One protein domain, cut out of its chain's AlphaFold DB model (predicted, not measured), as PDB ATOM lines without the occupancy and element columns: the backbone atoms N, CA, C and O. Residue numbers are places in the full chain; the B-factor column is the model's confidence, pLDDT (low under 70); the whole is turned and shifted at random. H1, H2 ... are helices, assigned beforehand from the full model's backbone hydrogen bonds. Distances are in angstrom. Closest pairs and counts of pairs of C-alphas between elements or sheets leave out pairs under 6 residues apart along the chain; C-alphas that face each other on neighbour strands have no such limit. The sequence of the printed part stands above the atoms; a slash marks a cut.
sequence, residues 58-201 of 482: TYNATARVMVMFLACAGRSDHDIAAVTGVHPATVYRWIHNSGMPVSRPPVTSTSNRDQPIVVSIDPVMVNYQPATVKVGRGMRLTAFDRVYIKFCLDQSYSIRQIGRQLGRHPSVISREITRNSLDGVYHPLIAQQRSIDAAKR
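Overview. This is residues 58 to 201 of the 482 residues of a protein of Corynebacterium resistens (strain DSM 45100 / JCM 12819 / GTC 2026 / SICGH 158) (UniProt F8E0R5). Two groups of helices stand side by side and are joined through H1: H2 and H3 pack on H1 in one group, and H5 to H8 make the other, with H5 and the start of H8 packed on H1. Small H4 packs on H2 at the far end of the first group, and a long loop, residues 115 to 142, leads from there to the second group. The printed part has 144 residues with eight named helices, H1 to H8 in chain order, and no named strand; the class is all helix. It is compact, with a radius of gyration of the C-alphas of 15.1 A, and spans 43 by 33 by 31 A.

Arrangement. Start at the hub, H1, residues 58 to 72, which touches four helices. It forms a hairpin with H2, residues 77 to 84, opposite ways at a steep tilt of 45 degrees; their closest C-alphas, Ala 63 and Thr 84, are 6.1 A apart. H3, residues 88 to 97, touches H1 about perpendicular at 82 degrees, closest at the C-alphas of Val 67 and Val 91, 6.6 A. H4, residues 110 to 114, touches H2 at the C-alphas of Asp 77 and Arg 113, 5.2 A, and is apart from H1. H1, H5, residues 143 to 154, and H8, residues 188 to 199, form a bundle, helices side by side. H1 and H5 run the same way at 36 degrees, only just steep, with the C-alphas of Val 65 and Ala 143 closest at 5.7 A. Residues 188 to 192 of H8 touch H5, closest at the C-alphas of Arg 146 and Pro 188, 5.1 A. H6, residues 159 to 166, and H5 are a hairpin that only just touches, with 3 pairs of C-alphas within 8 A, closest at Ile 149 and Ile 162, 6.6 A. H7, residues 170 to 180, touches H6 about perpendicular at 77 degrees, closest at the C-alphas of Gly 163 and Pro 170, 4.9 A. Every O i to N i+4 pair is within hydrogen-bond range in H1, H2, H3, H5, H6, H7 and H8; H4 has 0 of 1, and 1 of 2 O i to N i+3 pairs.

Along the chain. Find C-alpha 58 at (-31.010, 14.078, 0.702); from there H1 runs 21.4 A to C-alpha 72. H5 begins at C-alpha 143, (-37.166, 16.893, 11.524), and is 17.2 A long. H8, 16.5 A, ends at C-alpha 199, (-23.111, 17.890, 11.343). H7 measures 15.7 A and H3 14.2 A.

Size, cuts and confidence. Look for the two farthest C-alphas at Ser 109 and Arg 201, 45.9 A apart. The printed part has no cut. The links H3 to H4 and H4 to H5 are long. Mean pLDDT of the printed part is 76.4; 38 residues are under 70, among them 103 to 113 and 121 to 138.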
ATOM      1  N   THR A  58     -30.609  12.673   0.518       51.53
ATOM      2  CA  THR A  58     -31.010  14.078   0.702       51.53
ATOM      3  C   THR A  58     -32.482  14.277   0.352       51.53
ATOM      4  O   THR A  58     -33.226  14.843   1.148       51.53
ATOM      5  N   TYR A  59     -32.927  13.698  -0.766       54.91
ATOM      6  CA  TYR A  59     -34.334  13.666  -1.164       54.91
ATOM      7  C   TYR A  59     -35.215  13.014  -0.088       54.91
ATOM      8  O   TYR A  59     -36.250  13.560   0.276       54.91
ATOM      9  N   ASN A  60     -34.768  11.911   0.522       64.81
ATOM     10  CA  ASN A  60     -35.494  11.265   1.620       64.81
ATOM     11  C   ASN A  60     -35.601  12.164   2.871       64.81
ATOM     12  O   ASN A  60     -36.623  12.147   3.550       64.81
ATOM     13  N   ALA A  61     -34.585  12.978   3.178       64.62
ATOM     14  CA  ALA A  61     -34.627  13.906   4.310       64.62
ATOM     15  C   ALA A  61     -35.609  15.068   4.077       64.62
ATOM     16  O   ALA A  61     -36.428  15.350   4.950       64.62
ATOM     17  N   THR A  62     -35.573  15.693   2.898       67.56
ATOM     18  CA  THR A  62     -36.496  16.779   2.529       67.56
ATOM     19  C   THR A  62     -37.928  16.268   2.385       67.56
ATOM     20  O   THR A  62     -38.845  16.861   2.947       67.56
ATOM     21  N   ALA A  63     -38.120  15.120   1.725       74.06
ATOM     22  CA  ALA A  63     -39.426  14.479   1.595       74.06
ATOM     23  C   ALA A  63     -40.009  14.116   2.963       74.06
ATOM     24  O   ALA A  63     -41.189  14.341   3.191       74.06
ATOM     25  N   ARG A  64     -39.197  13.630   3.913       76.19
ATOM     26  CA  ARG A  64     -39.657  13.384   5.289       76.19
ATOM     27  C   ARG A  64     -40.160  14.649   5.965       76.19
ATOM     28  O   ARG A  64     -41.230  14.608   6.550       76.19
ATOM     29  N   VAL A  65     -39.411  15.752   5.900       75.94
ATOM     30  CA  VAL A  65     -39.842  17.030   6.497       75.94
ATOM     31  C   VAL A  65     -41.142  17.508   5.845       75.94
ATOM     32  O   VAL A  65     -42.057  17.909   6.554       75.94
ATOM     33  N   MET A  66     -41.247  17.406   4.517       78.50
ATOM     34  CA  MET A  66     -42.440  17.796   3.761       78.50
ATOM     35  C   MET A  66     -43.657  16.931   4.109       78.50
ATOM     36  O   MET A  66     -44.747  17.455   4.297       78.50
ATOM     37  N   VAL A  67     -43.456  15.620   4.268       83.56
ATOM     38  CA  VAL A  67     -44.480  14.690   4.758       83.56
ATOM     39  C   VAL A  67     -44.990  15.128   6.132       83.56
ATOM     40  O   VAL A  67     -46.198  15.232   6.313       83.56
ATOM     41  N   MET A  68     -44.097  15.447   7.080       84.56
ATOM     42  CA  MET A  68     -44.522  15.923   8.405       84.56
ATOM     43  C   MET A  68     -45.245  17.272   8.320       84.56
ATOM     44  O   MET A  68     -46.210  17.494   9.042       84.56
ATOM     45  N   PHE A  69     -44.790  18.175   7.447       82.62
ATOM     46  CA  PHE A  69     -45.389  19.500   7.277       82.62
ATOM     47  C   PHE A  69     -46.818  19.414   6.742       82.62
ATOM     48  O   PHE A  69     -47.724  20.020   7.304       82.62
ATOM     49  N   LEU A  70     -47.030  18.616   5.697       83.00
ATOM     50  CA  LEU A  70     -48.353  18.415   5.113       83.00
ATOM     51  C   LEU A  70     -49.284  17.632   6.050       83.00
ATOM     52  O   LEU A  70     -50.476  17.926   6.089       83.00
ATOM     53  N   ALA A  71     -48.743  16.706   6.848       82.56
ATOM     54  CA  ALA A  71     -49.498  16.052   7.914       82.56
ATOM     55  C   ALA A  71     -49.962  17.060   8.978       82.56
ATOM     56  O   ALA A  71     -51.113  17.012   9.398       82.56
ATOM     57  N   CYS A  72     -49.110  18.020   9.364       79.94
ATOM     58  CA  CYS A  72     -49.519  19.122  10.241       79.94
ATOM     59  C   CYS A  72     -50.555  20.062   9.616       79.94
ATOM     60  O   CYS A  72     -51.325  20.683  10.340       79.94
ATOM     61  N   ALA A  73     -50.594  20.153   8.287       81.00
ATOM     62  CA  ALA A  73     -51.569  20.950   7.550       81.00
ATOM     63  C   ALA A  73     -52.917  20.236   7.327       81.00
ATOM     64  O   ALA A  73     -53.748  20.742   6.576       81.00
ATOM     65  N   GLY A  74     -53.137  19.060   7.922       80.44
ATOM     66  CA  GLY A  74     -54.415  18.356   7.819       80.44
ATOM     67  C   GLY A  74     -54.585  17.481   6.578       80.44
ATOM     68  O   GLY A  74     -55.683  16.995   6.326       80.44
ATOM     69  N   ARG A  75     -53.537  17.287   5.766       84.75
ATOM     70  CA  ARG A  75     -53.648  16.536   4.502       84.75
ATOM     71  C   ARG A  75     -53.708  15.026   4.735       84.75
ATOM     72  O   ARG A  75     -53.131  14.531   5.701       84.75
ATOM     73  N   SER A  76     -54.380  14.307   3.838       85.25
ATOM     74  CA  SER A  76     -54.472  12.842   3.875       85.25
ATOM     75  C   SER A  76     -53.161  12.167   3.445       85.25
ATOM     76  O   SER A  76     -52.310  12.787   2.802       85.25
ATOM     77  N   ASP A  77     -52.969  10.881   3.765       82.38
ATOM     78  CA  ASP A  77     -51.765  10.143   3.347       82.38
ATOM     79  C   ASP A  77     -51.642  10.087   1.805       82.38
ATOM     80  O   ASP A  77     -50.522  10.093   1.282       82.38
ATOM     81  N   HIS A  78     -52.765  10.052   1.073       83.44
ATOM     82  CA  HIS A  78     -52.798  10.081  -0.396       83.44
ATOM     83  C   HIS A  78     -52.475  11.459  -0.978       83.44
ATOM     84  O   HIS A  78     -51.648  11.541  -1.888       83.44
ATOM     85  N   ASP A  79     -53.010  12.541  -0.411       83.31
ATOM     86  CA  ASP A  79     -52.660  13.899  -0.847       83.31
ATOM     87  C   ASP A  79     -51.173  14.179  -0.618       83.31
ATOM     88  O   ASP A  79     -50.470  14.714  -1.478       83.31
ATOM     89  N   ILE A  80     -50.660  13.766   0.544       85.12
ATOM     90  CA  ILE A  80     -49.241  13.879   0.870       85.12
ATOM     91  C   ILE A  80     -48.410  13.066  -0.124       85.12
ATOM     92  O   ILE A  80     -47.381  13.551  -0.600       85.12
ATOM     93  N   ALA A  81     -48.831  11.844  -0.449       83.31
ATOM     94  CA  ALA A  81     -48.153  11.002  -1.425       83.31
ATOM     95  C   ALA A  81     -48.122  11.635  -2.822       83.31
ATOM     96  O   ALA A  81     -47.065  11.639  -3.451       83.31
ATOM     97  N   ALA A  82     -49.232  12.226  -3.268       81.75
ATOM     98  CA  ALA A  82     -49.327  12.912  -4.554       81.75
ATOM     99  C   ALA A  82     -48.376  14.118  -4.627       81.75
ATOM    100  O   ALA A  82     -47.638  14.274  -5.597       81.75
ATOM    101  N   VAL A  83     -48.307  14.929  -3.565       80.31
ATOM    102  CA  VAL A  83     -47.437  16.120  -3.513       80.31
ATOM    103  C   VAL A  83     -45.955  15.749  -3.356       80.31
ATOM    104  O   VAL A  83     -45.058  16.355  -3.953       80.31
ATOM    105  N   THR A  84     -45.655  14.747  -2.529       77.44
ATOM    106  CA  THR A  84     -44.269  14.377  -2.193       77.44
ATOM    107  C   THR A  84     -43.681  13.315  -3.117       77.44
ATOM    108  O   THR A  84     -42.466  13.126  -3.113       77.44
ATOM    109  N   GLY A  85     -44.488  12.635  -3.935       74.00
ATOM    110  CA  GLY A  85     -44.059  11.493  -4.749       74.00
ATOM    111  C   GLY A  85     -43.629  10.278  -3.916       74.00
ATOM    112  O   GLY A  85     -42.932   9.394  -4.410       74.00
ATOM    113  N   VAL A  86     -43.976  10.240  -2.625       78.38
ATOM    114  CA  VAL A  86     -43.674   9.132  -1.712       78.38
ATOM    115  C   VAL A  86     -44.872   8.198  -1.668       78.38
ATOM    116  O   VAL A  86     -45.992   8.642  -1.476       78.38
ATOM    117  N   HIS A  87     -44.647   6.888  -1.777       79.88
ATOM    118  CA  HIS A  87     -45.741   5.919  -1.712       79.88
ATOM    119  C   HIS A  87     -46.568   6.073  -0.409       79.88
ATOM    120  O   HIS A  87     -45.957   6.125   0.666       79.88
ATOM    121  N   PRO A  88     -47.916   6.032  -0.447       77.62
ATOM    122  CA  PRO A  88     -48.780   6.268   0.720       77.62
ATOM    123  C   PRO A  88     -48.444   5.431   1.959       77.62
ATOM    124  O   PRO A  88     -48.346   5.936   3.072       77.62
ATOM    125  N   ALA A  89     -48.150   4.138   1.780       74.81
ATOM    126  CA  ALA A  89     -47.721   3.275   2.890       74.81
ATOM    127  C   ALA A  89     -46.400   3.733   3.552       74.81
ATOM    128  O   ALA A  89     -46.161   3.489   4.735       74.81
ATOM    129  N   THR A  90     -45.519   4.394   2.795       77.38
ATOM    130  CA  THR A  90     -44.273   4.965   3.323       77.38
ATOM    131  C   THR A  90     -44.532   6.279   4.054       77.38
ATOM    132  O   THR A  90     -43.929   6.468   5.110       77.38
ATOM    133  N   VAL A  91     -45.446   7.122   3.557       79.38
ATOM    134  CA  VAL A  91     -45.952   8.316   4.262       79.38
ATOM    135  C   VAL A  91     -46.511   7.916   5.628       79.38
ATOM    136  O   VAL A  91     -46.019   8.385   6.658       79.38
ATOM    137  N   TYR A  92     -47.423   6.937   5.642       80.31
ATOM    138  CA  TYR A  92     -48.008   6.384   6.861       80.31
ATOM    139  C   TYR A  92     -46.936   5.954   7.868       80.31
ATOM    140  O   TYR A  92     -46.952   6.388   9.022       80.31
ATOM    141  N   ARG A  93     -45.973   5.133   7.422       78.00
ATOM    142  CA  ARG A  93     -44.890   4.606   8.263       78.00
ATOM    143  C   ARG A  93     -43.968   5.701   8.785       78.00
ATOM    144  O   ARG A  93     -43.492   5.597   9.909       78.00
ATOM    145  N   TRP A  94     -43.659   6.716   7.979       80.75
ATOM    146  CA  TRP A  94     -42.798   7.812   8.418       80.75
ATOM    147  C   TRP A  94     -43.439   8.604   9.546       80.75
ATOM    148  O   TRP A  94     -42.751   8.861  10.527       80.75
ATOM    149  N   ILE A  95     -44.723   8.938   9.424       76.62
ATOM    150  CA  ILE A  95     -45.467   9.686  10.447       76.62
ATOM    151  C   ILE A  95     -45.675   8.835  11.709       76.62
ATOM    152  O   ILE A  95     -45.531   9.324  12.825       76.62
ATOM    153  N   HIS A  96     -45.946   7.537  11.547       75.81
ATOM    154  CA  HIS A  96     -46.045   6.612  12.676       75.81
ATOM    155  C   HIS A  96     -44.710   6.516  13.439       75.81
ATOM    156  O   HIS A  96     -44.660   6.663  14.655       75.81
ATOM    157  N   ASN A  97     -43.599   6.320  12.724       72.06
ATOM    158  CA  ASN A  97     -42.283   6.127  13.339       72.06
ATOM    159  C   ASN A  97     -41.637   7.422  13.848       72.06
ATOM    160  O   ASN A  97     -40.660   7.348  14.592       72.06
ATOM    161  N   SER A  98     -42.117   8.599  13.436       68.88
ATOM    162  CA  SER A  98     -41.680   9.875  14.012       68.88
ATOM    163  C   SER A  98     -42.333  10.165  15.363       68.88
ATOM    164  O   SER A  98     -41.898  11.100  16.032       68.88
ATOM    165  N   GLY A  99     -43.335   9.372  15.770       67.75
ATOM    166  CA  GLY A  99     -44.044   9.552  17.034       67.75
ATOM    167  C   GLY A  99     -44.895  10.822  17.063       67.75
ATOM    168  O   GLY A  99     -45.085  11.389  18.134       67.75
ATOM    169  N   MET A 100     -45.363  11.316  15.909       72.12
ATOM    170  CA  MET A 100     -46.239  12.492  15.885       72.12
ATOM    171  C   MET A 100     -47.532  12.205  16.650       72.12
ATOM    172  O   MET A 100     -48.119  11.141  16.435       72.12
ATOM    173  N   PRO A 101     -48.025  13.148  17.471       69.19
ATOM    174  CA  PRO A 101     -49.295  12.998  18.161       69.19
ATOM    175  C   PRO A 101     -50.447  13.261  17.184       69.19
ATOM    176  O   PRO A 101     -51.150  14.258  17.284       69.19
ATOM    177  N   VAL A 102     -50.601  12.402  16.179       72.06
ATOM    178  CA  VAL A 102     -51.670  12.493  15.182       72.06
ATOM    179  C   VAL A 102     -52.777  11.504  15.508       72.06
ATOM    180  O   VAL A 102     -52.511  10.333  15.775       72.06
ATOM    181  N   SER A 103     -54.019  11.969  15.451       68.88
ATOM    182  CA  SER A 103     -55.181  11.092  15.403       68.88
ATOM    183  C   SER A 103     -55.389  10.633  13.966       68.88
ATOM    184  O   SER A 103     -55.361  11.434  13.024       68.88
ATOM    185  N   ARG A 104     -55.542   9.321  13.802       65.00
ATOM    186  CA  ARG A 104     -55.745   8.653  12.518       65.00
ATOM    187  C   ARG A 104     -56.883   7.650  12.662       65.00
ATOM    188  O   ARG A 104     -56.908   6.940  13.669       65.00
ATOM    189  N   PRO A 105     -57.777   7.521  11.671       56.81
ATOM    190  CA  PRO A 105     -58.703   6.398  11.640       56.81
ATOM    191  C   PRO A 105     -57.915   5.073  11.527       56.81
ATOM    192  O   PRO A 105     -56.890   5.025  10.836       56.81
ATOM    193  N   PRO A 106     -58.344   3.988  12.201       55.97
ATOM    194  CA  PRO A 106     -57.656   2.702  12.145       55.97
ATOM    195  C   PRO A 106     -57.576   2.190  10.701       55.97
ATOM    196  O   PRO A 106     -58.578   2.127   9.994       55.97
ATOM    197  N   VAL A 107     -56.376   1.834  10.234       54.66
ATOM    198  CA  VAL A 107     -56.153   1.413   8.841       54.66
ATOM    199  C   VAL A 107     -56.517  -0.065   8.683       54.66
ATOM    200  O   VAL A 107     -55.643  -0.928   8.677       54.66
ATOM    201  N   THR A 108     -57.810  -0.369   8.579       54.31
ATOM    202  CA  THR A 108     -58.310  -1.711   8.226       54.31
ATOM    203  C   THR A 108     -58.568  -1.871   6.720       54.31
ATOM    204  O   THR A 108     -58.686  -2.998   6.248       54.31
ATOM    205  N   SER A 109     -58.579  -0.778   5.936       53.56
ATOM    206  CA  SER A 109     -58.754  -0.773   4.471       53.56
ATOM    207  C   SER A 109     -58.033   0.404   3.776       53.56
ATOM    208  O   SER A 109     -57.627   1.379   4.414       53.56
ATOM    209  N   THR A 110     -57.876   0.328   2.445       53.72
ATOM    210  CA  THR A 110     -57.236   1.357   1.593       53.72
ATOM    211  C   THR A 110     -57.971   2.706   1.610       53.72
ATOM    212  O   THR A 110     -57.321   3.737   1.464       53.72
ATOM    213  N   SER A 111     -59.288   2.714   1.858       56.72
ATOM    214  CA  SER A 111     -60.143   3.915   1.880       56.72
ATOM    215  C   SER A 111     -59.870   4.860   3.056       56.72
ATOM    216  O   SER A 111     -60.213   6.034   3.001       56.72
ATOM    217  N   ASN A 112     -59.222   4.384   4.123       61.91
ATOM    218  CA  ASN A 112     -58.939   5.211   5.302       61.91
ATOM    219  C   ASN A 112     -57.713   6.124   5.120       61.91
ATOM    220  O   ASN A 112     -57.430   6.946   5.987       61.91
ATOM    221  N   ARG A 113     -56.984   6.004   3.999       67.44
ATOM    222  CA  ARG A 113     -55.820   6.849   3.672       67.44
ATOM    223  C   ARG A 113     -56.174   8.180   3.008       67.44
ATOM    224  O   ARG A 113     -55.291   9.030   2.906       67.44
ATOM    225  N   ASP A 114     -57.434   8.353   2.613       71.44
ATOM    226  CA  ASP A 114     -57.984   9.588   2.037       71.44
ATOM    227  C   ASP A 114     -58.532  10.551   3.104       71.44
ATOM    228  O   ASP A 114     -58.884  11.688   2.802       71.44
ATOM    229  N   GLN A 115     -58.591  10.130   4.371       75.19
ATOM    230  CA  GLN A 115     -59.068  10.991   5.452       75.19
ATOM    231  C   GLN A 115     -57.994  11.983   5.932       75.19
ATOM    232  O   GLN A 115     -56.805  11.644   5.952       75.19
ATOM    233  N   PRO A 116     -58.397  13.200   6.347       78.62
ATOM    234  CA  PRO A 116     -57.472  14.225   6.818       78.62
ATOM    235  C   PRO A 116     -56.790  13.812   8.128       78.62
ATOM    236  O   PRO A 116     -57.422  13.285   9.045       78.62
ATOM    237  N   ILE A 117     -55.486  14.073   8.228       80.38
ATOM    238  CA  ILE A 117     -54.703  13.794   9.436       80.38
ATOM    239  C   ILE A 117     -54.940  14.905  10.459       80.38
ATOM    240  O   ILE A 117     -54.682  16.067  10.174       80.38
ATOM    241  N   VAL A 118     -55.355  14.567  11.679       77.06
ATOM    242  CA  VAL A 118     -55.561  15.569  12.740       77.06
ATOM    243  C   VAL A 118     -54.382  15.544  13.707       77.06
ATOM    244  O   VAL A 118     -54.090  14.507  14.299       77.06
ATOM    245  N   VAL A 119     -53.695  16.675  13.896       72.50
ATOM    246  CA  VAL A 119     -52.624  16.797  14.901       72.50
ATOM    247  C   VAL A 119     -53.220  17.167  16.255       72.50
ATOM    248  O   VAL A 119     -53.880  18.194  16.382       72.50
ATOM    249  N   SER A 120     -52.951  16.357  17.279       70.62
ATOM    250  CA  SER A 120     -53.267  16.690  18.667       70.62
ATOM    251  C   SER A 120     -52.276  17.717  19.205       70.62
ATOM    252  O   SER A 120     -51.055  17.569  19.081       70.62
ATOM    253  N   ILE A 121     -52.815  18.754  19.840       64.31
ATOM    254  CA  ILE A 121     -52.028  19.817  20.467       64.31
ATOM    255  C   ILE A 121     -51.766  19.516  21.959       64.31
ATOM    256  O   ILE A 121     -50.866  20.103  22.563       64.31
ATOM    257  N   ASP A 122     -52.458  18.516  22.522       62.97
ATOM    258  CA  ASP A 122     -52.206  17.979  23.859       62.97
ATOM    259  C   ASP A 122     -51.528  16.596  23.781       62.97
ATOM    260  O   ASP A 122     -52.154  15.606  23.380       62.97
ATOM    261  N   PRO A 123     -50.242  16.481  24.170       55.41
ATOM    262  CA  PRO A 123     -49.476  15.237  24.059       55.41
ATOM    263  C   PRO A 123     -49.833  14.204  25.137       55.41
ATOM    264  O   PRO A 123     -49.276  13.108  25.129       55.41
ATOM    265  N   VAL A 124     -50.752  14.521  26.058       53.44
ATOM    266  CA  VAL A 124     -51.153  13.623  27.155       53.44
ATOM    267  C   VAL A 124     -51.796  12.330  26.628       53.44
ATOM    268  O   VAL A 124     -51.794  11.334  27.339       53.44
ATOM    269  N   MET A 125     -52.264  12.298  25.370       44.53
ATOM    270  CA  MET A 125     -52.985  11.142  24.816       44.53
ATOM    271  C   MET A 125     -52.423  10.521  23.529       44.53
ATOM    272  O   MET A 125     -53.089   9.670  22.948       44.53
ATOM    273  N   VAL A 126     -51.204  10.834  23.076       47.09
ATOM    274  CA  VAL A 126     -50.608  10.071  21.956       47.09
ATOM    275  C   VAL A 126     -49.098   9.944  22.137       47.09
ATOM    276  O   VAL A 126     -48.416  10.954  22.250       47.09
ATOM    277  N   ASN A 127     -48.605   8.700  22.154       51.38
ATOM    278  CA  ASN A 127     -47.220   8.210  22.296       51.38
ATOM    279  C   ASN A 127     -46.106   9.028  21.580       51.38
ATOM    280  O   ASN A 127     -45.418   8.507  20.697       51.38
ATOM    281  N   TYR A 128     -45.862  10.282  21.971       53.31
ATOM    282  CA  TYR A 128     -44.706  11.050  21.513       53.31
ATOM    283  C   TYR A 128     -43.443  10.467  22.144       53.31
ATOM    284  O   TYR A 128     -43.191  10.625  23.340       53.31
ATOM    285  N   GLN A 129     -42.634   9.779  21.336       55.12
ATOM    286  CA  GLN A 129     -41.299   9.360  21.742       55.12
ATOM    287  C   GLN A 129     -40.290  10.448  21.352       55.12
ATOM    288  O   GLN A 129     -39.974  10.593  20.167       55.12
ATOM    289  N   PRO A 130     -39.761  11.232  22.313       55.66
ATOM    290  CA  PRO A 130     -38.783  12.263  22.007       55.66
ATOM    291  C   PRO A 130     -37.526  11.645  21.393       55.66
ATOM    292  O   PRO A 130     -37.138  10.523  21.713       55.66
ATOM    293  N   ALA A 131     -36.843  12.420  20.547       56.59
ATOM    294  CA  ALA A 131     -35.593  12.009  19.910       56.59
ATOM    295  C   ALA A 131     -34.629  11.332  20.903       56.59
ATOM    296  O   ALA A 131     -34.248  11.954  21.891       56.59
ATOM    297  N   THR A 132     -34.194  10.104  20.611       55.41
ATOM    298  CA  THR A 132     -33.284   9.308  21.460       55.41
ATOM    299  C   THR A 132     -31.801   9.625  21.234       55.41
ATOM    300  O   THR A 132     -30.929   9.137  21.953       55.41
ATOM    301  N   VAL A 133     -31.482  10.459  20.237       55.44
ATOM    302  CA  VAL A 133     -30.098  10.777  19.862       55.44
ATOM    303  C   VAL A 133     -29.553  11.908  20.739       55.44
ATOM    304  O   VAL A 133     -29.820  13.094  20.511       55.44
ATOM    305  N   LYS A 134     -28.744  11.525  21.731       55.03
ATOM    306  CA  LYS A 134     -28.031  12.427  22.645       55.03
ATOM    307  C   LYS A 134     -26.907  13.179  21.917       55.03
ATOM    308  O   LYS A 134     -26.082  12.573  21.238       55.03
ATOM    309  N   VAL A 135     -26.839  14.503  22.082       58.38
ATOM    310  CA  VAL A 135     -25.745  15.357  21.590       58.38
ATOM    311  C   VAL A 135     -25.237  16.220  22.747       58.38
ATOM    312  O   VAL A 135     -25.885  17.177  23.171       58.38
ATOM    313  N   GLY A 136     -24.065  15.869  23.282       63.16
ATOM    314  CA  GLY A 136     -23.533  16.492  24.495       63.16
ATOM    315  C   GLY A 136     -24.423  16.203  25.711       63.16
ATOM    316  O   GLY A 136     -24.691  15.044  26.024       63.16
ATOM    317  N   ARG A 137     -24.884  17.258  26.397       57.25
ATOM    318  CA  ARG A 137     -25.780  17.159  27.568       57.25
ATOM    319  C   ARG A 137     -27.279  17.211  27.222       57.25
ATOM    320  O   ARG A 137     -28.091  17.116  28.131       57.25
ATOM    321  N   GLY A 138     -27.657  17.362  25.946       64.69
ATOM    322  CA  GLY A 138     -29.057  17.504  25.516       64.69
ATOM    323  C   GLY A 138     -29.459  16.559  24.381       64.69
ATOM    324  O   GLY A 138     -28.624  15.853  23.816       64.69
ATOM    325  N   MET A 139     -30.747  16.556  24.036       73.31
ATOM    326  CA  MET A 139     -31.299  15.807  22.900       73.31
ATOM    327  C   MET A 139     -31.351  16.685  21.646       73.31
ATOM    328  O   MET A 139     -31.645  17.881  21.729       73.31
ATOM    329  N   ARG A 140     -31.078  16.104  20.475       78.12
ATOM    330  CA  ARG A 140     -31.154  16.840  19.203       78.12
ATOM    331  C   ARG A 140     -32.610  16.994  18.756       78.12
ATOM    332  O   ARG A 140     -33.358  16.025  18.798       78.12
ATOM    333  N   LEU A 141     -32.979  18.179  18.263       85.19
ATOM    334  CA  LEU A 141     -34.271  18.371  17.596       85.19
ATOM    335  C   LEU A 141     -34.328  17.534  16.313       85.19
ATOM    336  O   LEU A 141     -33.393  17.577  15.500       85.19
ATOM    337  N   THR A 142     -35.410  16.782  16.136       82.31
ATOM    338  CA  THR A 142     -35.685  15.997  14.925       82.31
ATOM    339  C   THR A 142     -36.255  16.868  13.804       82.31
ATOM    340  O   THR A 142     -36.545  18.049  13.989       82.31
ATOM    341  N   ALA A 143     -36.411  16.279  12.615       79.44
ATOM    342  CA  ALA A 143     -37.166  16.893  11.524       79.44
ATOM    343  C   ALA A 143     -38.619  17.191  11.936       79.44
ATOM    344  O   ALA A 143     -39.140  18.248  11.593       79.44
ATOM    345  N   PHE A 144     -39.238  16.288  12.705       81.31
ATOM    346  CA  PHE A 144     -40.577  16.499  13.240       81.31
ATOM    347  C   PHE A 144     -40.600  17.645  14.250       81.31
ATOM    348  O   PHE A 144     -41.394  18.559  14.069       81.31
ATOM    349  N   ASP A 145     -39.699  17.653  15.241       85.19
ATOM    350  CA  ASP A 145     -39.677  18.698  16.274       85.19
ATOM    351  C   ASP A 145     -39.644  20.099  15.634       85.19
ATOM    352  O   ASP A 145     -40.351  20.999  16.066       85.19
ATOM    353  N   ARG A 146     -38.874  20.270  14.549       89.00
ATOM    354  CA  ARG A 146     -38.813  21.521  13.775       89.00
ATOM    355  C   ARG A 146     -40.141  21.870  13.108       89.00
ATOM    356  O   ARG A 146     -40.596  23.001  13.209       89.00
ATOM    357  N   VAL A 147     -40.780  20.921  12.430       86.81
ATOM    358  CA  VAL A 147     -42.091  21.153  11.803       86.81
ATOM    359  C   VAL A 147     -43.165  21.449  12.850       86.81
ATOM    360  O   VAL A 147     -43.975  22.347  12.655       86.81
ATOM    361  N   TYR A 148     -43.141  20.749  13.982       84.62
ATOM    362  CA  TYR A 148     -44.079  20.960  15.078       84.62
ATOM    363  C   TYR A 148     -43.905  22.335  15.728       84.62
ATOM    364  O   TYR A 148     -44.898  22.999  16.005       84.62
ATOM    365  N   ILE A 149     -42.662  22.814  15.889       89.06
ATOM    366  CA  ILE A 149     -42.392  24.200  16.307       89.06
ATOM    367  C   ILE A 149     -43.078  25.179  15.350       89.06
ATOM    368  O   ILE A 149     -43.768  26.079  15.816       89.06
ATOM    369  N   LYS A 150     -42.936  24.997  14.027       88.81
ATOM    370  CA  LYS A 150     -43.594  25.866  13.037       88.81
ATOM    371  C   LYS A 150     -45.116  25.835  13.176       88.81
ATOM    372  O   LYS A 150     -45.725  26.891  13.261       88.81
ATOM    373  N   PHE A 151     -45.702  24.642  13.258       86.06
ATOM    374  CA  PHE A 151     -47.141  24.467  13.446       86.06
ATOM    375  C   PHE A 151     -47.652  25.176  14.711       86.06
ATOM    376  O   PHE A 151     -48.627  25.915  14.652       86.06
ATOM    377  N   CYS A 152     -46.964  25.027  15.846       85.81
ATOM    378  CA  CYS A 152     -47.365  25.671  17.098       85.81
ATOM    379  C   CYS A 152     -47.214  27.200  17.056       85.81
ATOM    380  O   CYS A 152     -48.037  27.910  17.630       85.81
ATOM    381  N   LEU A 153     -46.184  27.716  16.373       88.69
ATOM    382  CA  LEU A 153     -46.021  29.156  16.157       88.69
ATOM    383  C   LEU A 153     -47.169  29.733  15.321       88.69
ATOM    384  O   LEU A 153     -47.674  30.798  15.660       88.69
ATOM    385  N   ASP A 154     -47.622  29.011  14.291       85.88
ATOM    386  CA  ASP A 154     -48.769  29.418  13.465       85.88
ATOM    387  C   ASP A 154     -50.078  29.456  14.272       85.88
ATOM    388  O   ASP A 154     -50.978  30.232  13.969       85.88
ATOM    389  N   GLN A 155     -50.161  28.660  15.339       84.19
ATOM    390  CA  GLN A 155     -51.266  28.645  16.300       84.19
ATOM    391  C   GLN A 155     -51.032  29.582  17.508       84.19
ATOM    392  O   GLN A 155     -51.740  29.491  18.507       84.19
ATOM    393  N   SER A 156     -50.036  30.478  17.449       88.62
ATOM    394  CA  SER A 156     -49.704  31.463  18.498       88.62
ATOM    395  C   SER A 156     -49.296  30.884  19.869       88.62
ATOM    396  O   SER A 156     -49.437  31.542  20.901       88.62
ATOM    397  N   TYR A 157     -48.740  29.670  19.913       87.62
ATOM    398  CA  TYR A 157     -48.245  29.074  21.161       87.62
ATOM    399  C   TYR A 157     -46.958  29.754  21.649       87.62
ATOM    400  O   TYR A 157     -46.041  30.048  20.880       87.62
ATOM    401  N   SER A 158     -46.829  29.925  22.969       91.50
ATOM    402  CA  SER A 158     -45.605  30.454  23.576       91.50
ATOM    403  C   SER A 158     -44.454  29.441  23.546       91.50
ATOM    404  O   SER A 158     -44.645  28.227  23.647       91.50
ATOM    405  N   ILE A 159     -43.214  29.940  23.538       91.81
ATOM    406  CA  ILE A 159     -41.984  29.122  23.571       91.81
ATOM    407  C   ILE A 159     -41.983  28.118  24.741       91.81
ATOM    408  O   ILE A 159     -41.473  27.004  24.609       91.81
ATOM    409  N   ARG A 160     -42.557  28.494  25.895       88.94
ATOM    410  CA  ARG A 160     -42.659  27.611  27.070       88.94
ATOM    411  C   ARG A 160     -43.651  26.470  26.844       88.94
ATOM    412  O   ARG A 160     -43.341  25.342  27.220       88.94
ATOM    413  N   GLN A 161     -44.793  26.745  26.210       85.75
ATOM    414  CA  GLN A 161     -45.780  25.720  25.854       85.75
ATOM    415  C   GLN A 161     -45.204  24.740  24.826       85.75
ATOM    416  O   GLN A 161     -45.248  23.536  25.059       85.75
ATOM    417  N   ILE A 162     -44.547  25.249  23.777       87.44
ATOM    418  CA  ILE A 162     -43.871  24.423  22.761       87.44
ATOM    419  C   ILE A 162     -42.795  23.535  23.408       87.44
ATOM    420  O   ILE A 162     -42.689  22.343  23.117       87.44
ATOM    421  N   GLY A 163     -42.003  24.099  24.327       86.12
ATOM    422  CA  GLY A 163     -41.004  23.345  25.087       86.12
ATOM    423  C   GLY A 163     -41.621  22.224  25.926       86.12
ATOM    424  O   GLY A 163     -41.133  21.094  25.889       86.12
ATOM    425  N   ARG A 164     -42.724  22.503  26.633       84.19
ATOM    426  CA  ARG A 164     -43.461  21.498  27.415       84.19
ATOM    427  C   ARG A 164     -44.017  20.386  26.520       84.19
ATOM    428  O   ARG A 164     -43.854  19.223  26.870       84.19
ATOM    429  N   GLN A 165     -44.591  20.733  25.368       78.19
ATOM    430  CA  GLN A 165     -45.158  19.768  24.420       78.19
ATOM    431  C   GLN A 165     -44.099  18.838  23.811       78.19
ATOM    432  O   GLN A 165     -44.329  17.641  23.688       78.19
ATOM    433  N   LEU A 166     -42.913  19.362  23.485       78.88
ATOM    434  CA  LEU A 166     -41.817  18.580  22.896       78.88
ATOM    435  C   LEU A 166     -40.896  17.906  23.929       78.88
ATOM    436  O   LEU A 166     -39.914  17.259  23.553       78.88
ATOM    437  N   GLY A 167     -41.125  18.098  25.232       79.44
ATOM    438  CA  GLY A 167     -40.183  17.655  26.265       79.44
ATOM    439  C   GLY A 167     -38.790  18.282  26.084       79.44
ATOM    440  O   GLY A 167     -37.756  17.604  26.156       79.44
ATOM    441  N   ARG A 168     -38.748  19.581  25.763       83.81
ATOM    442  CA  ARG A 168     -37.530  20.368  25.522       83.81
ATOM    443  C   ARG A 168     -37.507  21.607  26.406       83.81
ATOM    444  O   ARG A 168     -38.516  22.260  26.639       83.81
ATOM    445  N   HIS A 169     -36.313  21.985  26.851       87.75
ATOM    446  CA  HIS A 169     -36.153  23.221  27.606       87.75
ATOM    447  C   HIS A 169     -36.508  24.440  26.723       87.75
ATOM    448  O   HIS A 169     -36.057  24.482  25.572       87.75
ATOM    449  N   PRO A 170     -37.225  25.466  27.228       90.00
ATOM    450  CA  PRO A 170     -37.636  26.637  26.437       90.00
ATOM    451  C   PRO A 170     -36.475  27.340  25.715       90.00
ATOM    452  O   PRO A 170     -36.617  27.810  24.589       90.00
ATOM    453  N   SER A 171     -35.279  27.342  26.316       90.62
ATOM    454  CA  SER A 171     -34.073  27.906  25.687       90.62
ATOM    455  C   SER A 171     -33.574  27.127  24.461       90.62
ATOM    456  O   SER A 171     -32.821  27.674  23.660       90.62
ATOM    457  N   VAL A 172     -33.940  25.852  24.288       90.06
ATOM    458  CA  VAL A 172     -33.646  25.092  23.059       90.06
ATOM    459  C   VAL A 172     -34.536  25.591  21.925       90.06
ATOM    460  O   VAL A 172     -34.026  25.875  20.847       90.06
ATOM    461  N   ILE A 173     -35.831  25.762  22.202       91.56
ATOM    462  CA  ILE A 173     -36.825  26.245  21.237       91.56
ATOM    463  C   ILE A 173     -36.513  27.683  20.816       91.56
ATOM    464  O   ILE A 173     -36.387  27.955  19.628       91.56
ATOM    465  N   SER A 174     -36.267  28.578  21.779       93.69
ATOM    466  CA  SER A 174     -35.872  29.966  21.501       93.69
ATOM    467  C   SER A 174     -34.640  30.038  20.592       93.69
ATOM    468  O   SER A 174     -34.685  30.679  19.547       93.69
ATOM    469  N   ARG A 175     -33.562  29.311  20.921       91.38
ATOM    470  CA  ARG A 175     -32.343  29.308  20.099       91.38
ATOM    471  C   ARG A 175     -32.542  28.684  18.715       91.38
ATOM    472  O   ARG A 175     -31.834  29.065  17.789       91.38
ATOM    473  N   GLU A 176     -33.425  27.698  18.576       93.06
ATOM    474  CA  GLU A 176     -33.755  27.114  17.272       93.06
ATOM    475  C   GLU A 176     -34.489  28.127  16.390       93.06
ATOM    476  O   GLU A 176     -34.129  28.268  15.222       93.06
ATOM    477  N   ILE A 177     -35.464  28.850  16.950       92.75
ATOM    478  CA  ILE A 177     -36.234  29.876  16.238       92.75
ATOM    479  C   ILE A 177     -35.305  31.019  15.826       92.75
ATOM    480  O   ILE A 177     -35.139  31.268  14.639       92.75
ATOM    481  N   THR A 178     -34.595  31.632  16.778       91.56
ATOM    482  CA  THR A 178     -33.719  32.785  16.506       91.56
ATOM    483  C   THR A 178     -32.681  32.505  15.416       91.56
ATOM    484  O   THR A 178     -32.398  33.375  14.602       91.56
ATOM    485  N   ARG A 179     -32.108  31.294  15.361       88.62
ATOM    486  CA  ARG A 179     -31.074  30.954  14.365       88.62
ATOM    487  C   ARG A 179     -31.617  30.620  12.979       88.62
ATOM    488  O   ARG A 179     -30.842  30.615  12.023       88.62
ATOM    489  N   ASN A 180     -32.887  30.241  12.872       92.38
ATOM    490  CA  ASN A 180     -33.457  29.705  11.635       92.38
ATOM    491  C   ASN A 180     -34.708  30.454  11.164       92.38
ATOM    492  O   ASN A 180     -35.423  29.952  10.295       92.38
ATOM    493  N   SER A 181     -34.955  31.641  11.715       90.56
ATOM    494  CA  SER A 181     -35.914  32.587  11.163       90.56
ATOM    495  C   SER A 181     -35.255  33.481  10.114       90.56
ATOM    496  O   SER A 181     -34.104  33.891  10.276       90.56
ATOM    497  N   LEU A 182     -35.987  33.764   9.041       87.12
ATOM    498  CA  LEU A 182     -35.662  34.765   8.025       87.12
ATOM    499  C   LEU A 182     -36.832  35.748   7.998       87.12
ATOM    500  O   LEU A 182     -37.977  35.310   8.004       87.12
ATOM    501  N   ASP A 183     -36.552  37.048   8.075       85.75
ATOM    502  CA  ASP A 183     -37.570  38.113   8.075       85.75
ATOM    503  C   ASP A 183     -38.706  37.895   9.095       85.75
ATOM    504  O   ASP A 183     -39.881  38.140   8.840       85.75
ATOM    505  N   GLY A 184     -38.355  37.374  10.275       84.50
ATOM    506  CA  GLY A 184     -39.307  37.073  11.352       84.50
ATOM    507  C   GLY A 184     -40.058  35.743  11.207       84.50
ATOM    508  O   GLY A 184     -40.686  35.303  12.169       84.50
ATOM    509  N   VAL A 185     -39.934  35.040  10.078       88.12
ATOM    510  CA  VAL A 185     -40.623  33.768   9.813       88.12
ATOM    511  C   VAL A 185     -39.694  32.581  10.054       88.12
ATOM    512  O   VAL A 185     -38.603  32.489   9.496       88.12
ATOM    513  N   TYR A 186     -40.125  31.631  10.886       91.31
ATOM    514  CA  TYR A 186     -39.371  30.404  11.157       91.31
ATOM    515  C   TYR A 186     -39.503  29.386  10.011       91.31
ATOM    516  O   TYR A 186     -40.614  29.004   9.638       91.31
ATOM    517  N   HIS A 187     -38.374  28.885   9.492       87.06
ATOM    518  CA  HIS A 187     -38.354  27.940   8.368       87.06
ATOM    519  C   HIS A 187     -37.808  26.551   8.765       87.06
ATOM    520  O   HIS A 187     -36.587  26.351   8.817       87.06
ATOM    521  N   PRO A 188     -38.672  25.535   8.973       85.44
ATOM    522  CA  PRO A 188     -38.248  24.222   9.473       85.44
ATOM    523  C   PRO A 188     -37.384  23.422   8.482       85.44
ATOM    524  O   PRO A 188     -36.480  22.697   8.903       85.44
ATOM    525  N   LEU A 189     -37.610  23.568   7.168       81.94
ATOM    526  CA  LEU A 189     -36.811  22.890   6.135       81.94
ATOM    527  C   LEU A 189     -35.369  23.422   6.108       81.94
ATOM    528  O   LEU A 189     -34.419  22.638   6.106       81.94
ATOM    529  N   ILE A 190     -35.206  24.747   6.160       84.69
ATOM    530  CA  ILE A 190     -33.891  25.406   6.199       84.69
ATOM    531  C   ILE A 190     -33.155  25.022   7.487       84.69
ATOM    532  O   ILE A 190     -31.977  24.661   7.441       84.69
ATOM    533  N   ALA A 191     -33.855  25.017   8.625       86.69
ATOM    534  CA  ALA A 191     -33.303  24.596   9.909       86.69
ATOM    535  C   ALA A 191     -32.780  23.146   9.878       86.69
ATOM    536  O   ALA A 191     -31.684  22.852  10.371       86.69
ATOM    537  N   GLN A 192     -33.535  22.232   9.258       85.56
ATOM    538  CA  GLN A 192     -33.117  20.841   9.097       85.56
ATOM    539  C   GLN A 192     -31.881  20.722   8.197       85.56
ATOM    540  O   GLN A 192     -30.948  19.995   8.545       85.56
ATOM    541  N   GLN A 193     -31.844  21.450   7.079       80.94
ATOM    542  CA  GLN A 193     -30.714  21.432   6.153       80.94
ATOM    543  C   GLN A 193     -29.437  21.983   6.807       80.94
ATOM    544  O   GLN A 193     -28.418  21.293   6.843       80.94
ATOM    545  N   ARG A 194     -29.513  23.149   7.465       84.62
ATOM    546  CA  ARG A 194     -28.396  23.737   8.233       84.62
ATOM    547  C   ARG A 194     -27.866  22.784   9.306       84.62
ATOM    548  O   ARG A 194     -26.658  22.670   9.502       84.62
ATOM    549  N   SER A 195     -28.755  22.058   9.985       83.94
ATOM    550  CA  SER A 195     -28.388  21.037  10.975       83.94
ATOM    551  C   SER A 195     -27.620  19.862  10.346       83.94
ATOM    552  O   SER A 195     -26.646  19.380  10.936       83.94
ATOM    553  N   ILE A 196     -28.019  19.401   9.156       78.19
ATOM    554  CA  ILE A 196     -27.308  18.355   8.403       78.19
ATOM    555  C   ILE A 196     -25.924  18.854   7.977       78.19
ATOM    556  O   ILE A 196     -24.936  18.146   8.174       78.19
ATOM    557  N   ASP A 197     -25.831  20.076   7.460       78.00
ATOM    558  CA  ASP A 197     -24.568  20.647   6.991       78.00
ATOM    559  C   ASP A 197     -23.588  20.900   8.138       78.00
ATOM    560  O   ASP A 197     -22.436  20.473   8.076       78.00
ATOM    561  N   ALA A 198     -24.056  21.461   9.255       76.75
ATOM    562  CA  ALA A 198     -23.240  21.642  10.454       76.75
ATOM    563  C   ALA A 198     -22.768  20.308  11.065       76.75
ATOM    564  O   ALA A 198     -21.706  20.248  11.688       76.75
ATOM    565  N   ALA A 199     -23.525  19.216  10.884       71.75
ATOM    566  CA  ALA A 199     -23.111  17.890  11.343       71.75
ATOM    567  C   ALA A 199     -21.901  17.343  10.576       71.75
ATOM    568  O   ALA A 199     -21.175  16.519  11.131       71.75
ATOM    569  N   LYS A 200     -21.654  17.810   9.343       70.38
ATOM    570  CA  LYS A 200     -20.508  17.379   8.529       70.38
ATOM    571  C   LYS A 200     -19.168  17.766   9.167       70.38
ATOM    572  O   LYS A 200     -18.184  17.083   8.908       70.38
ATOM    573  N   ARG A 201     -19.137  18.821  10.002       64.06
ATOM    574  CA  ARG A 201     -17.961  19.330  10.747       64.06
ATOM    575  C   ARG A 201     -16.635  19.177   9.976       64.06
ATOM    576  O   ARG A 201     -15.725  18.513  10.483       64.06
TER     577      ARG A 201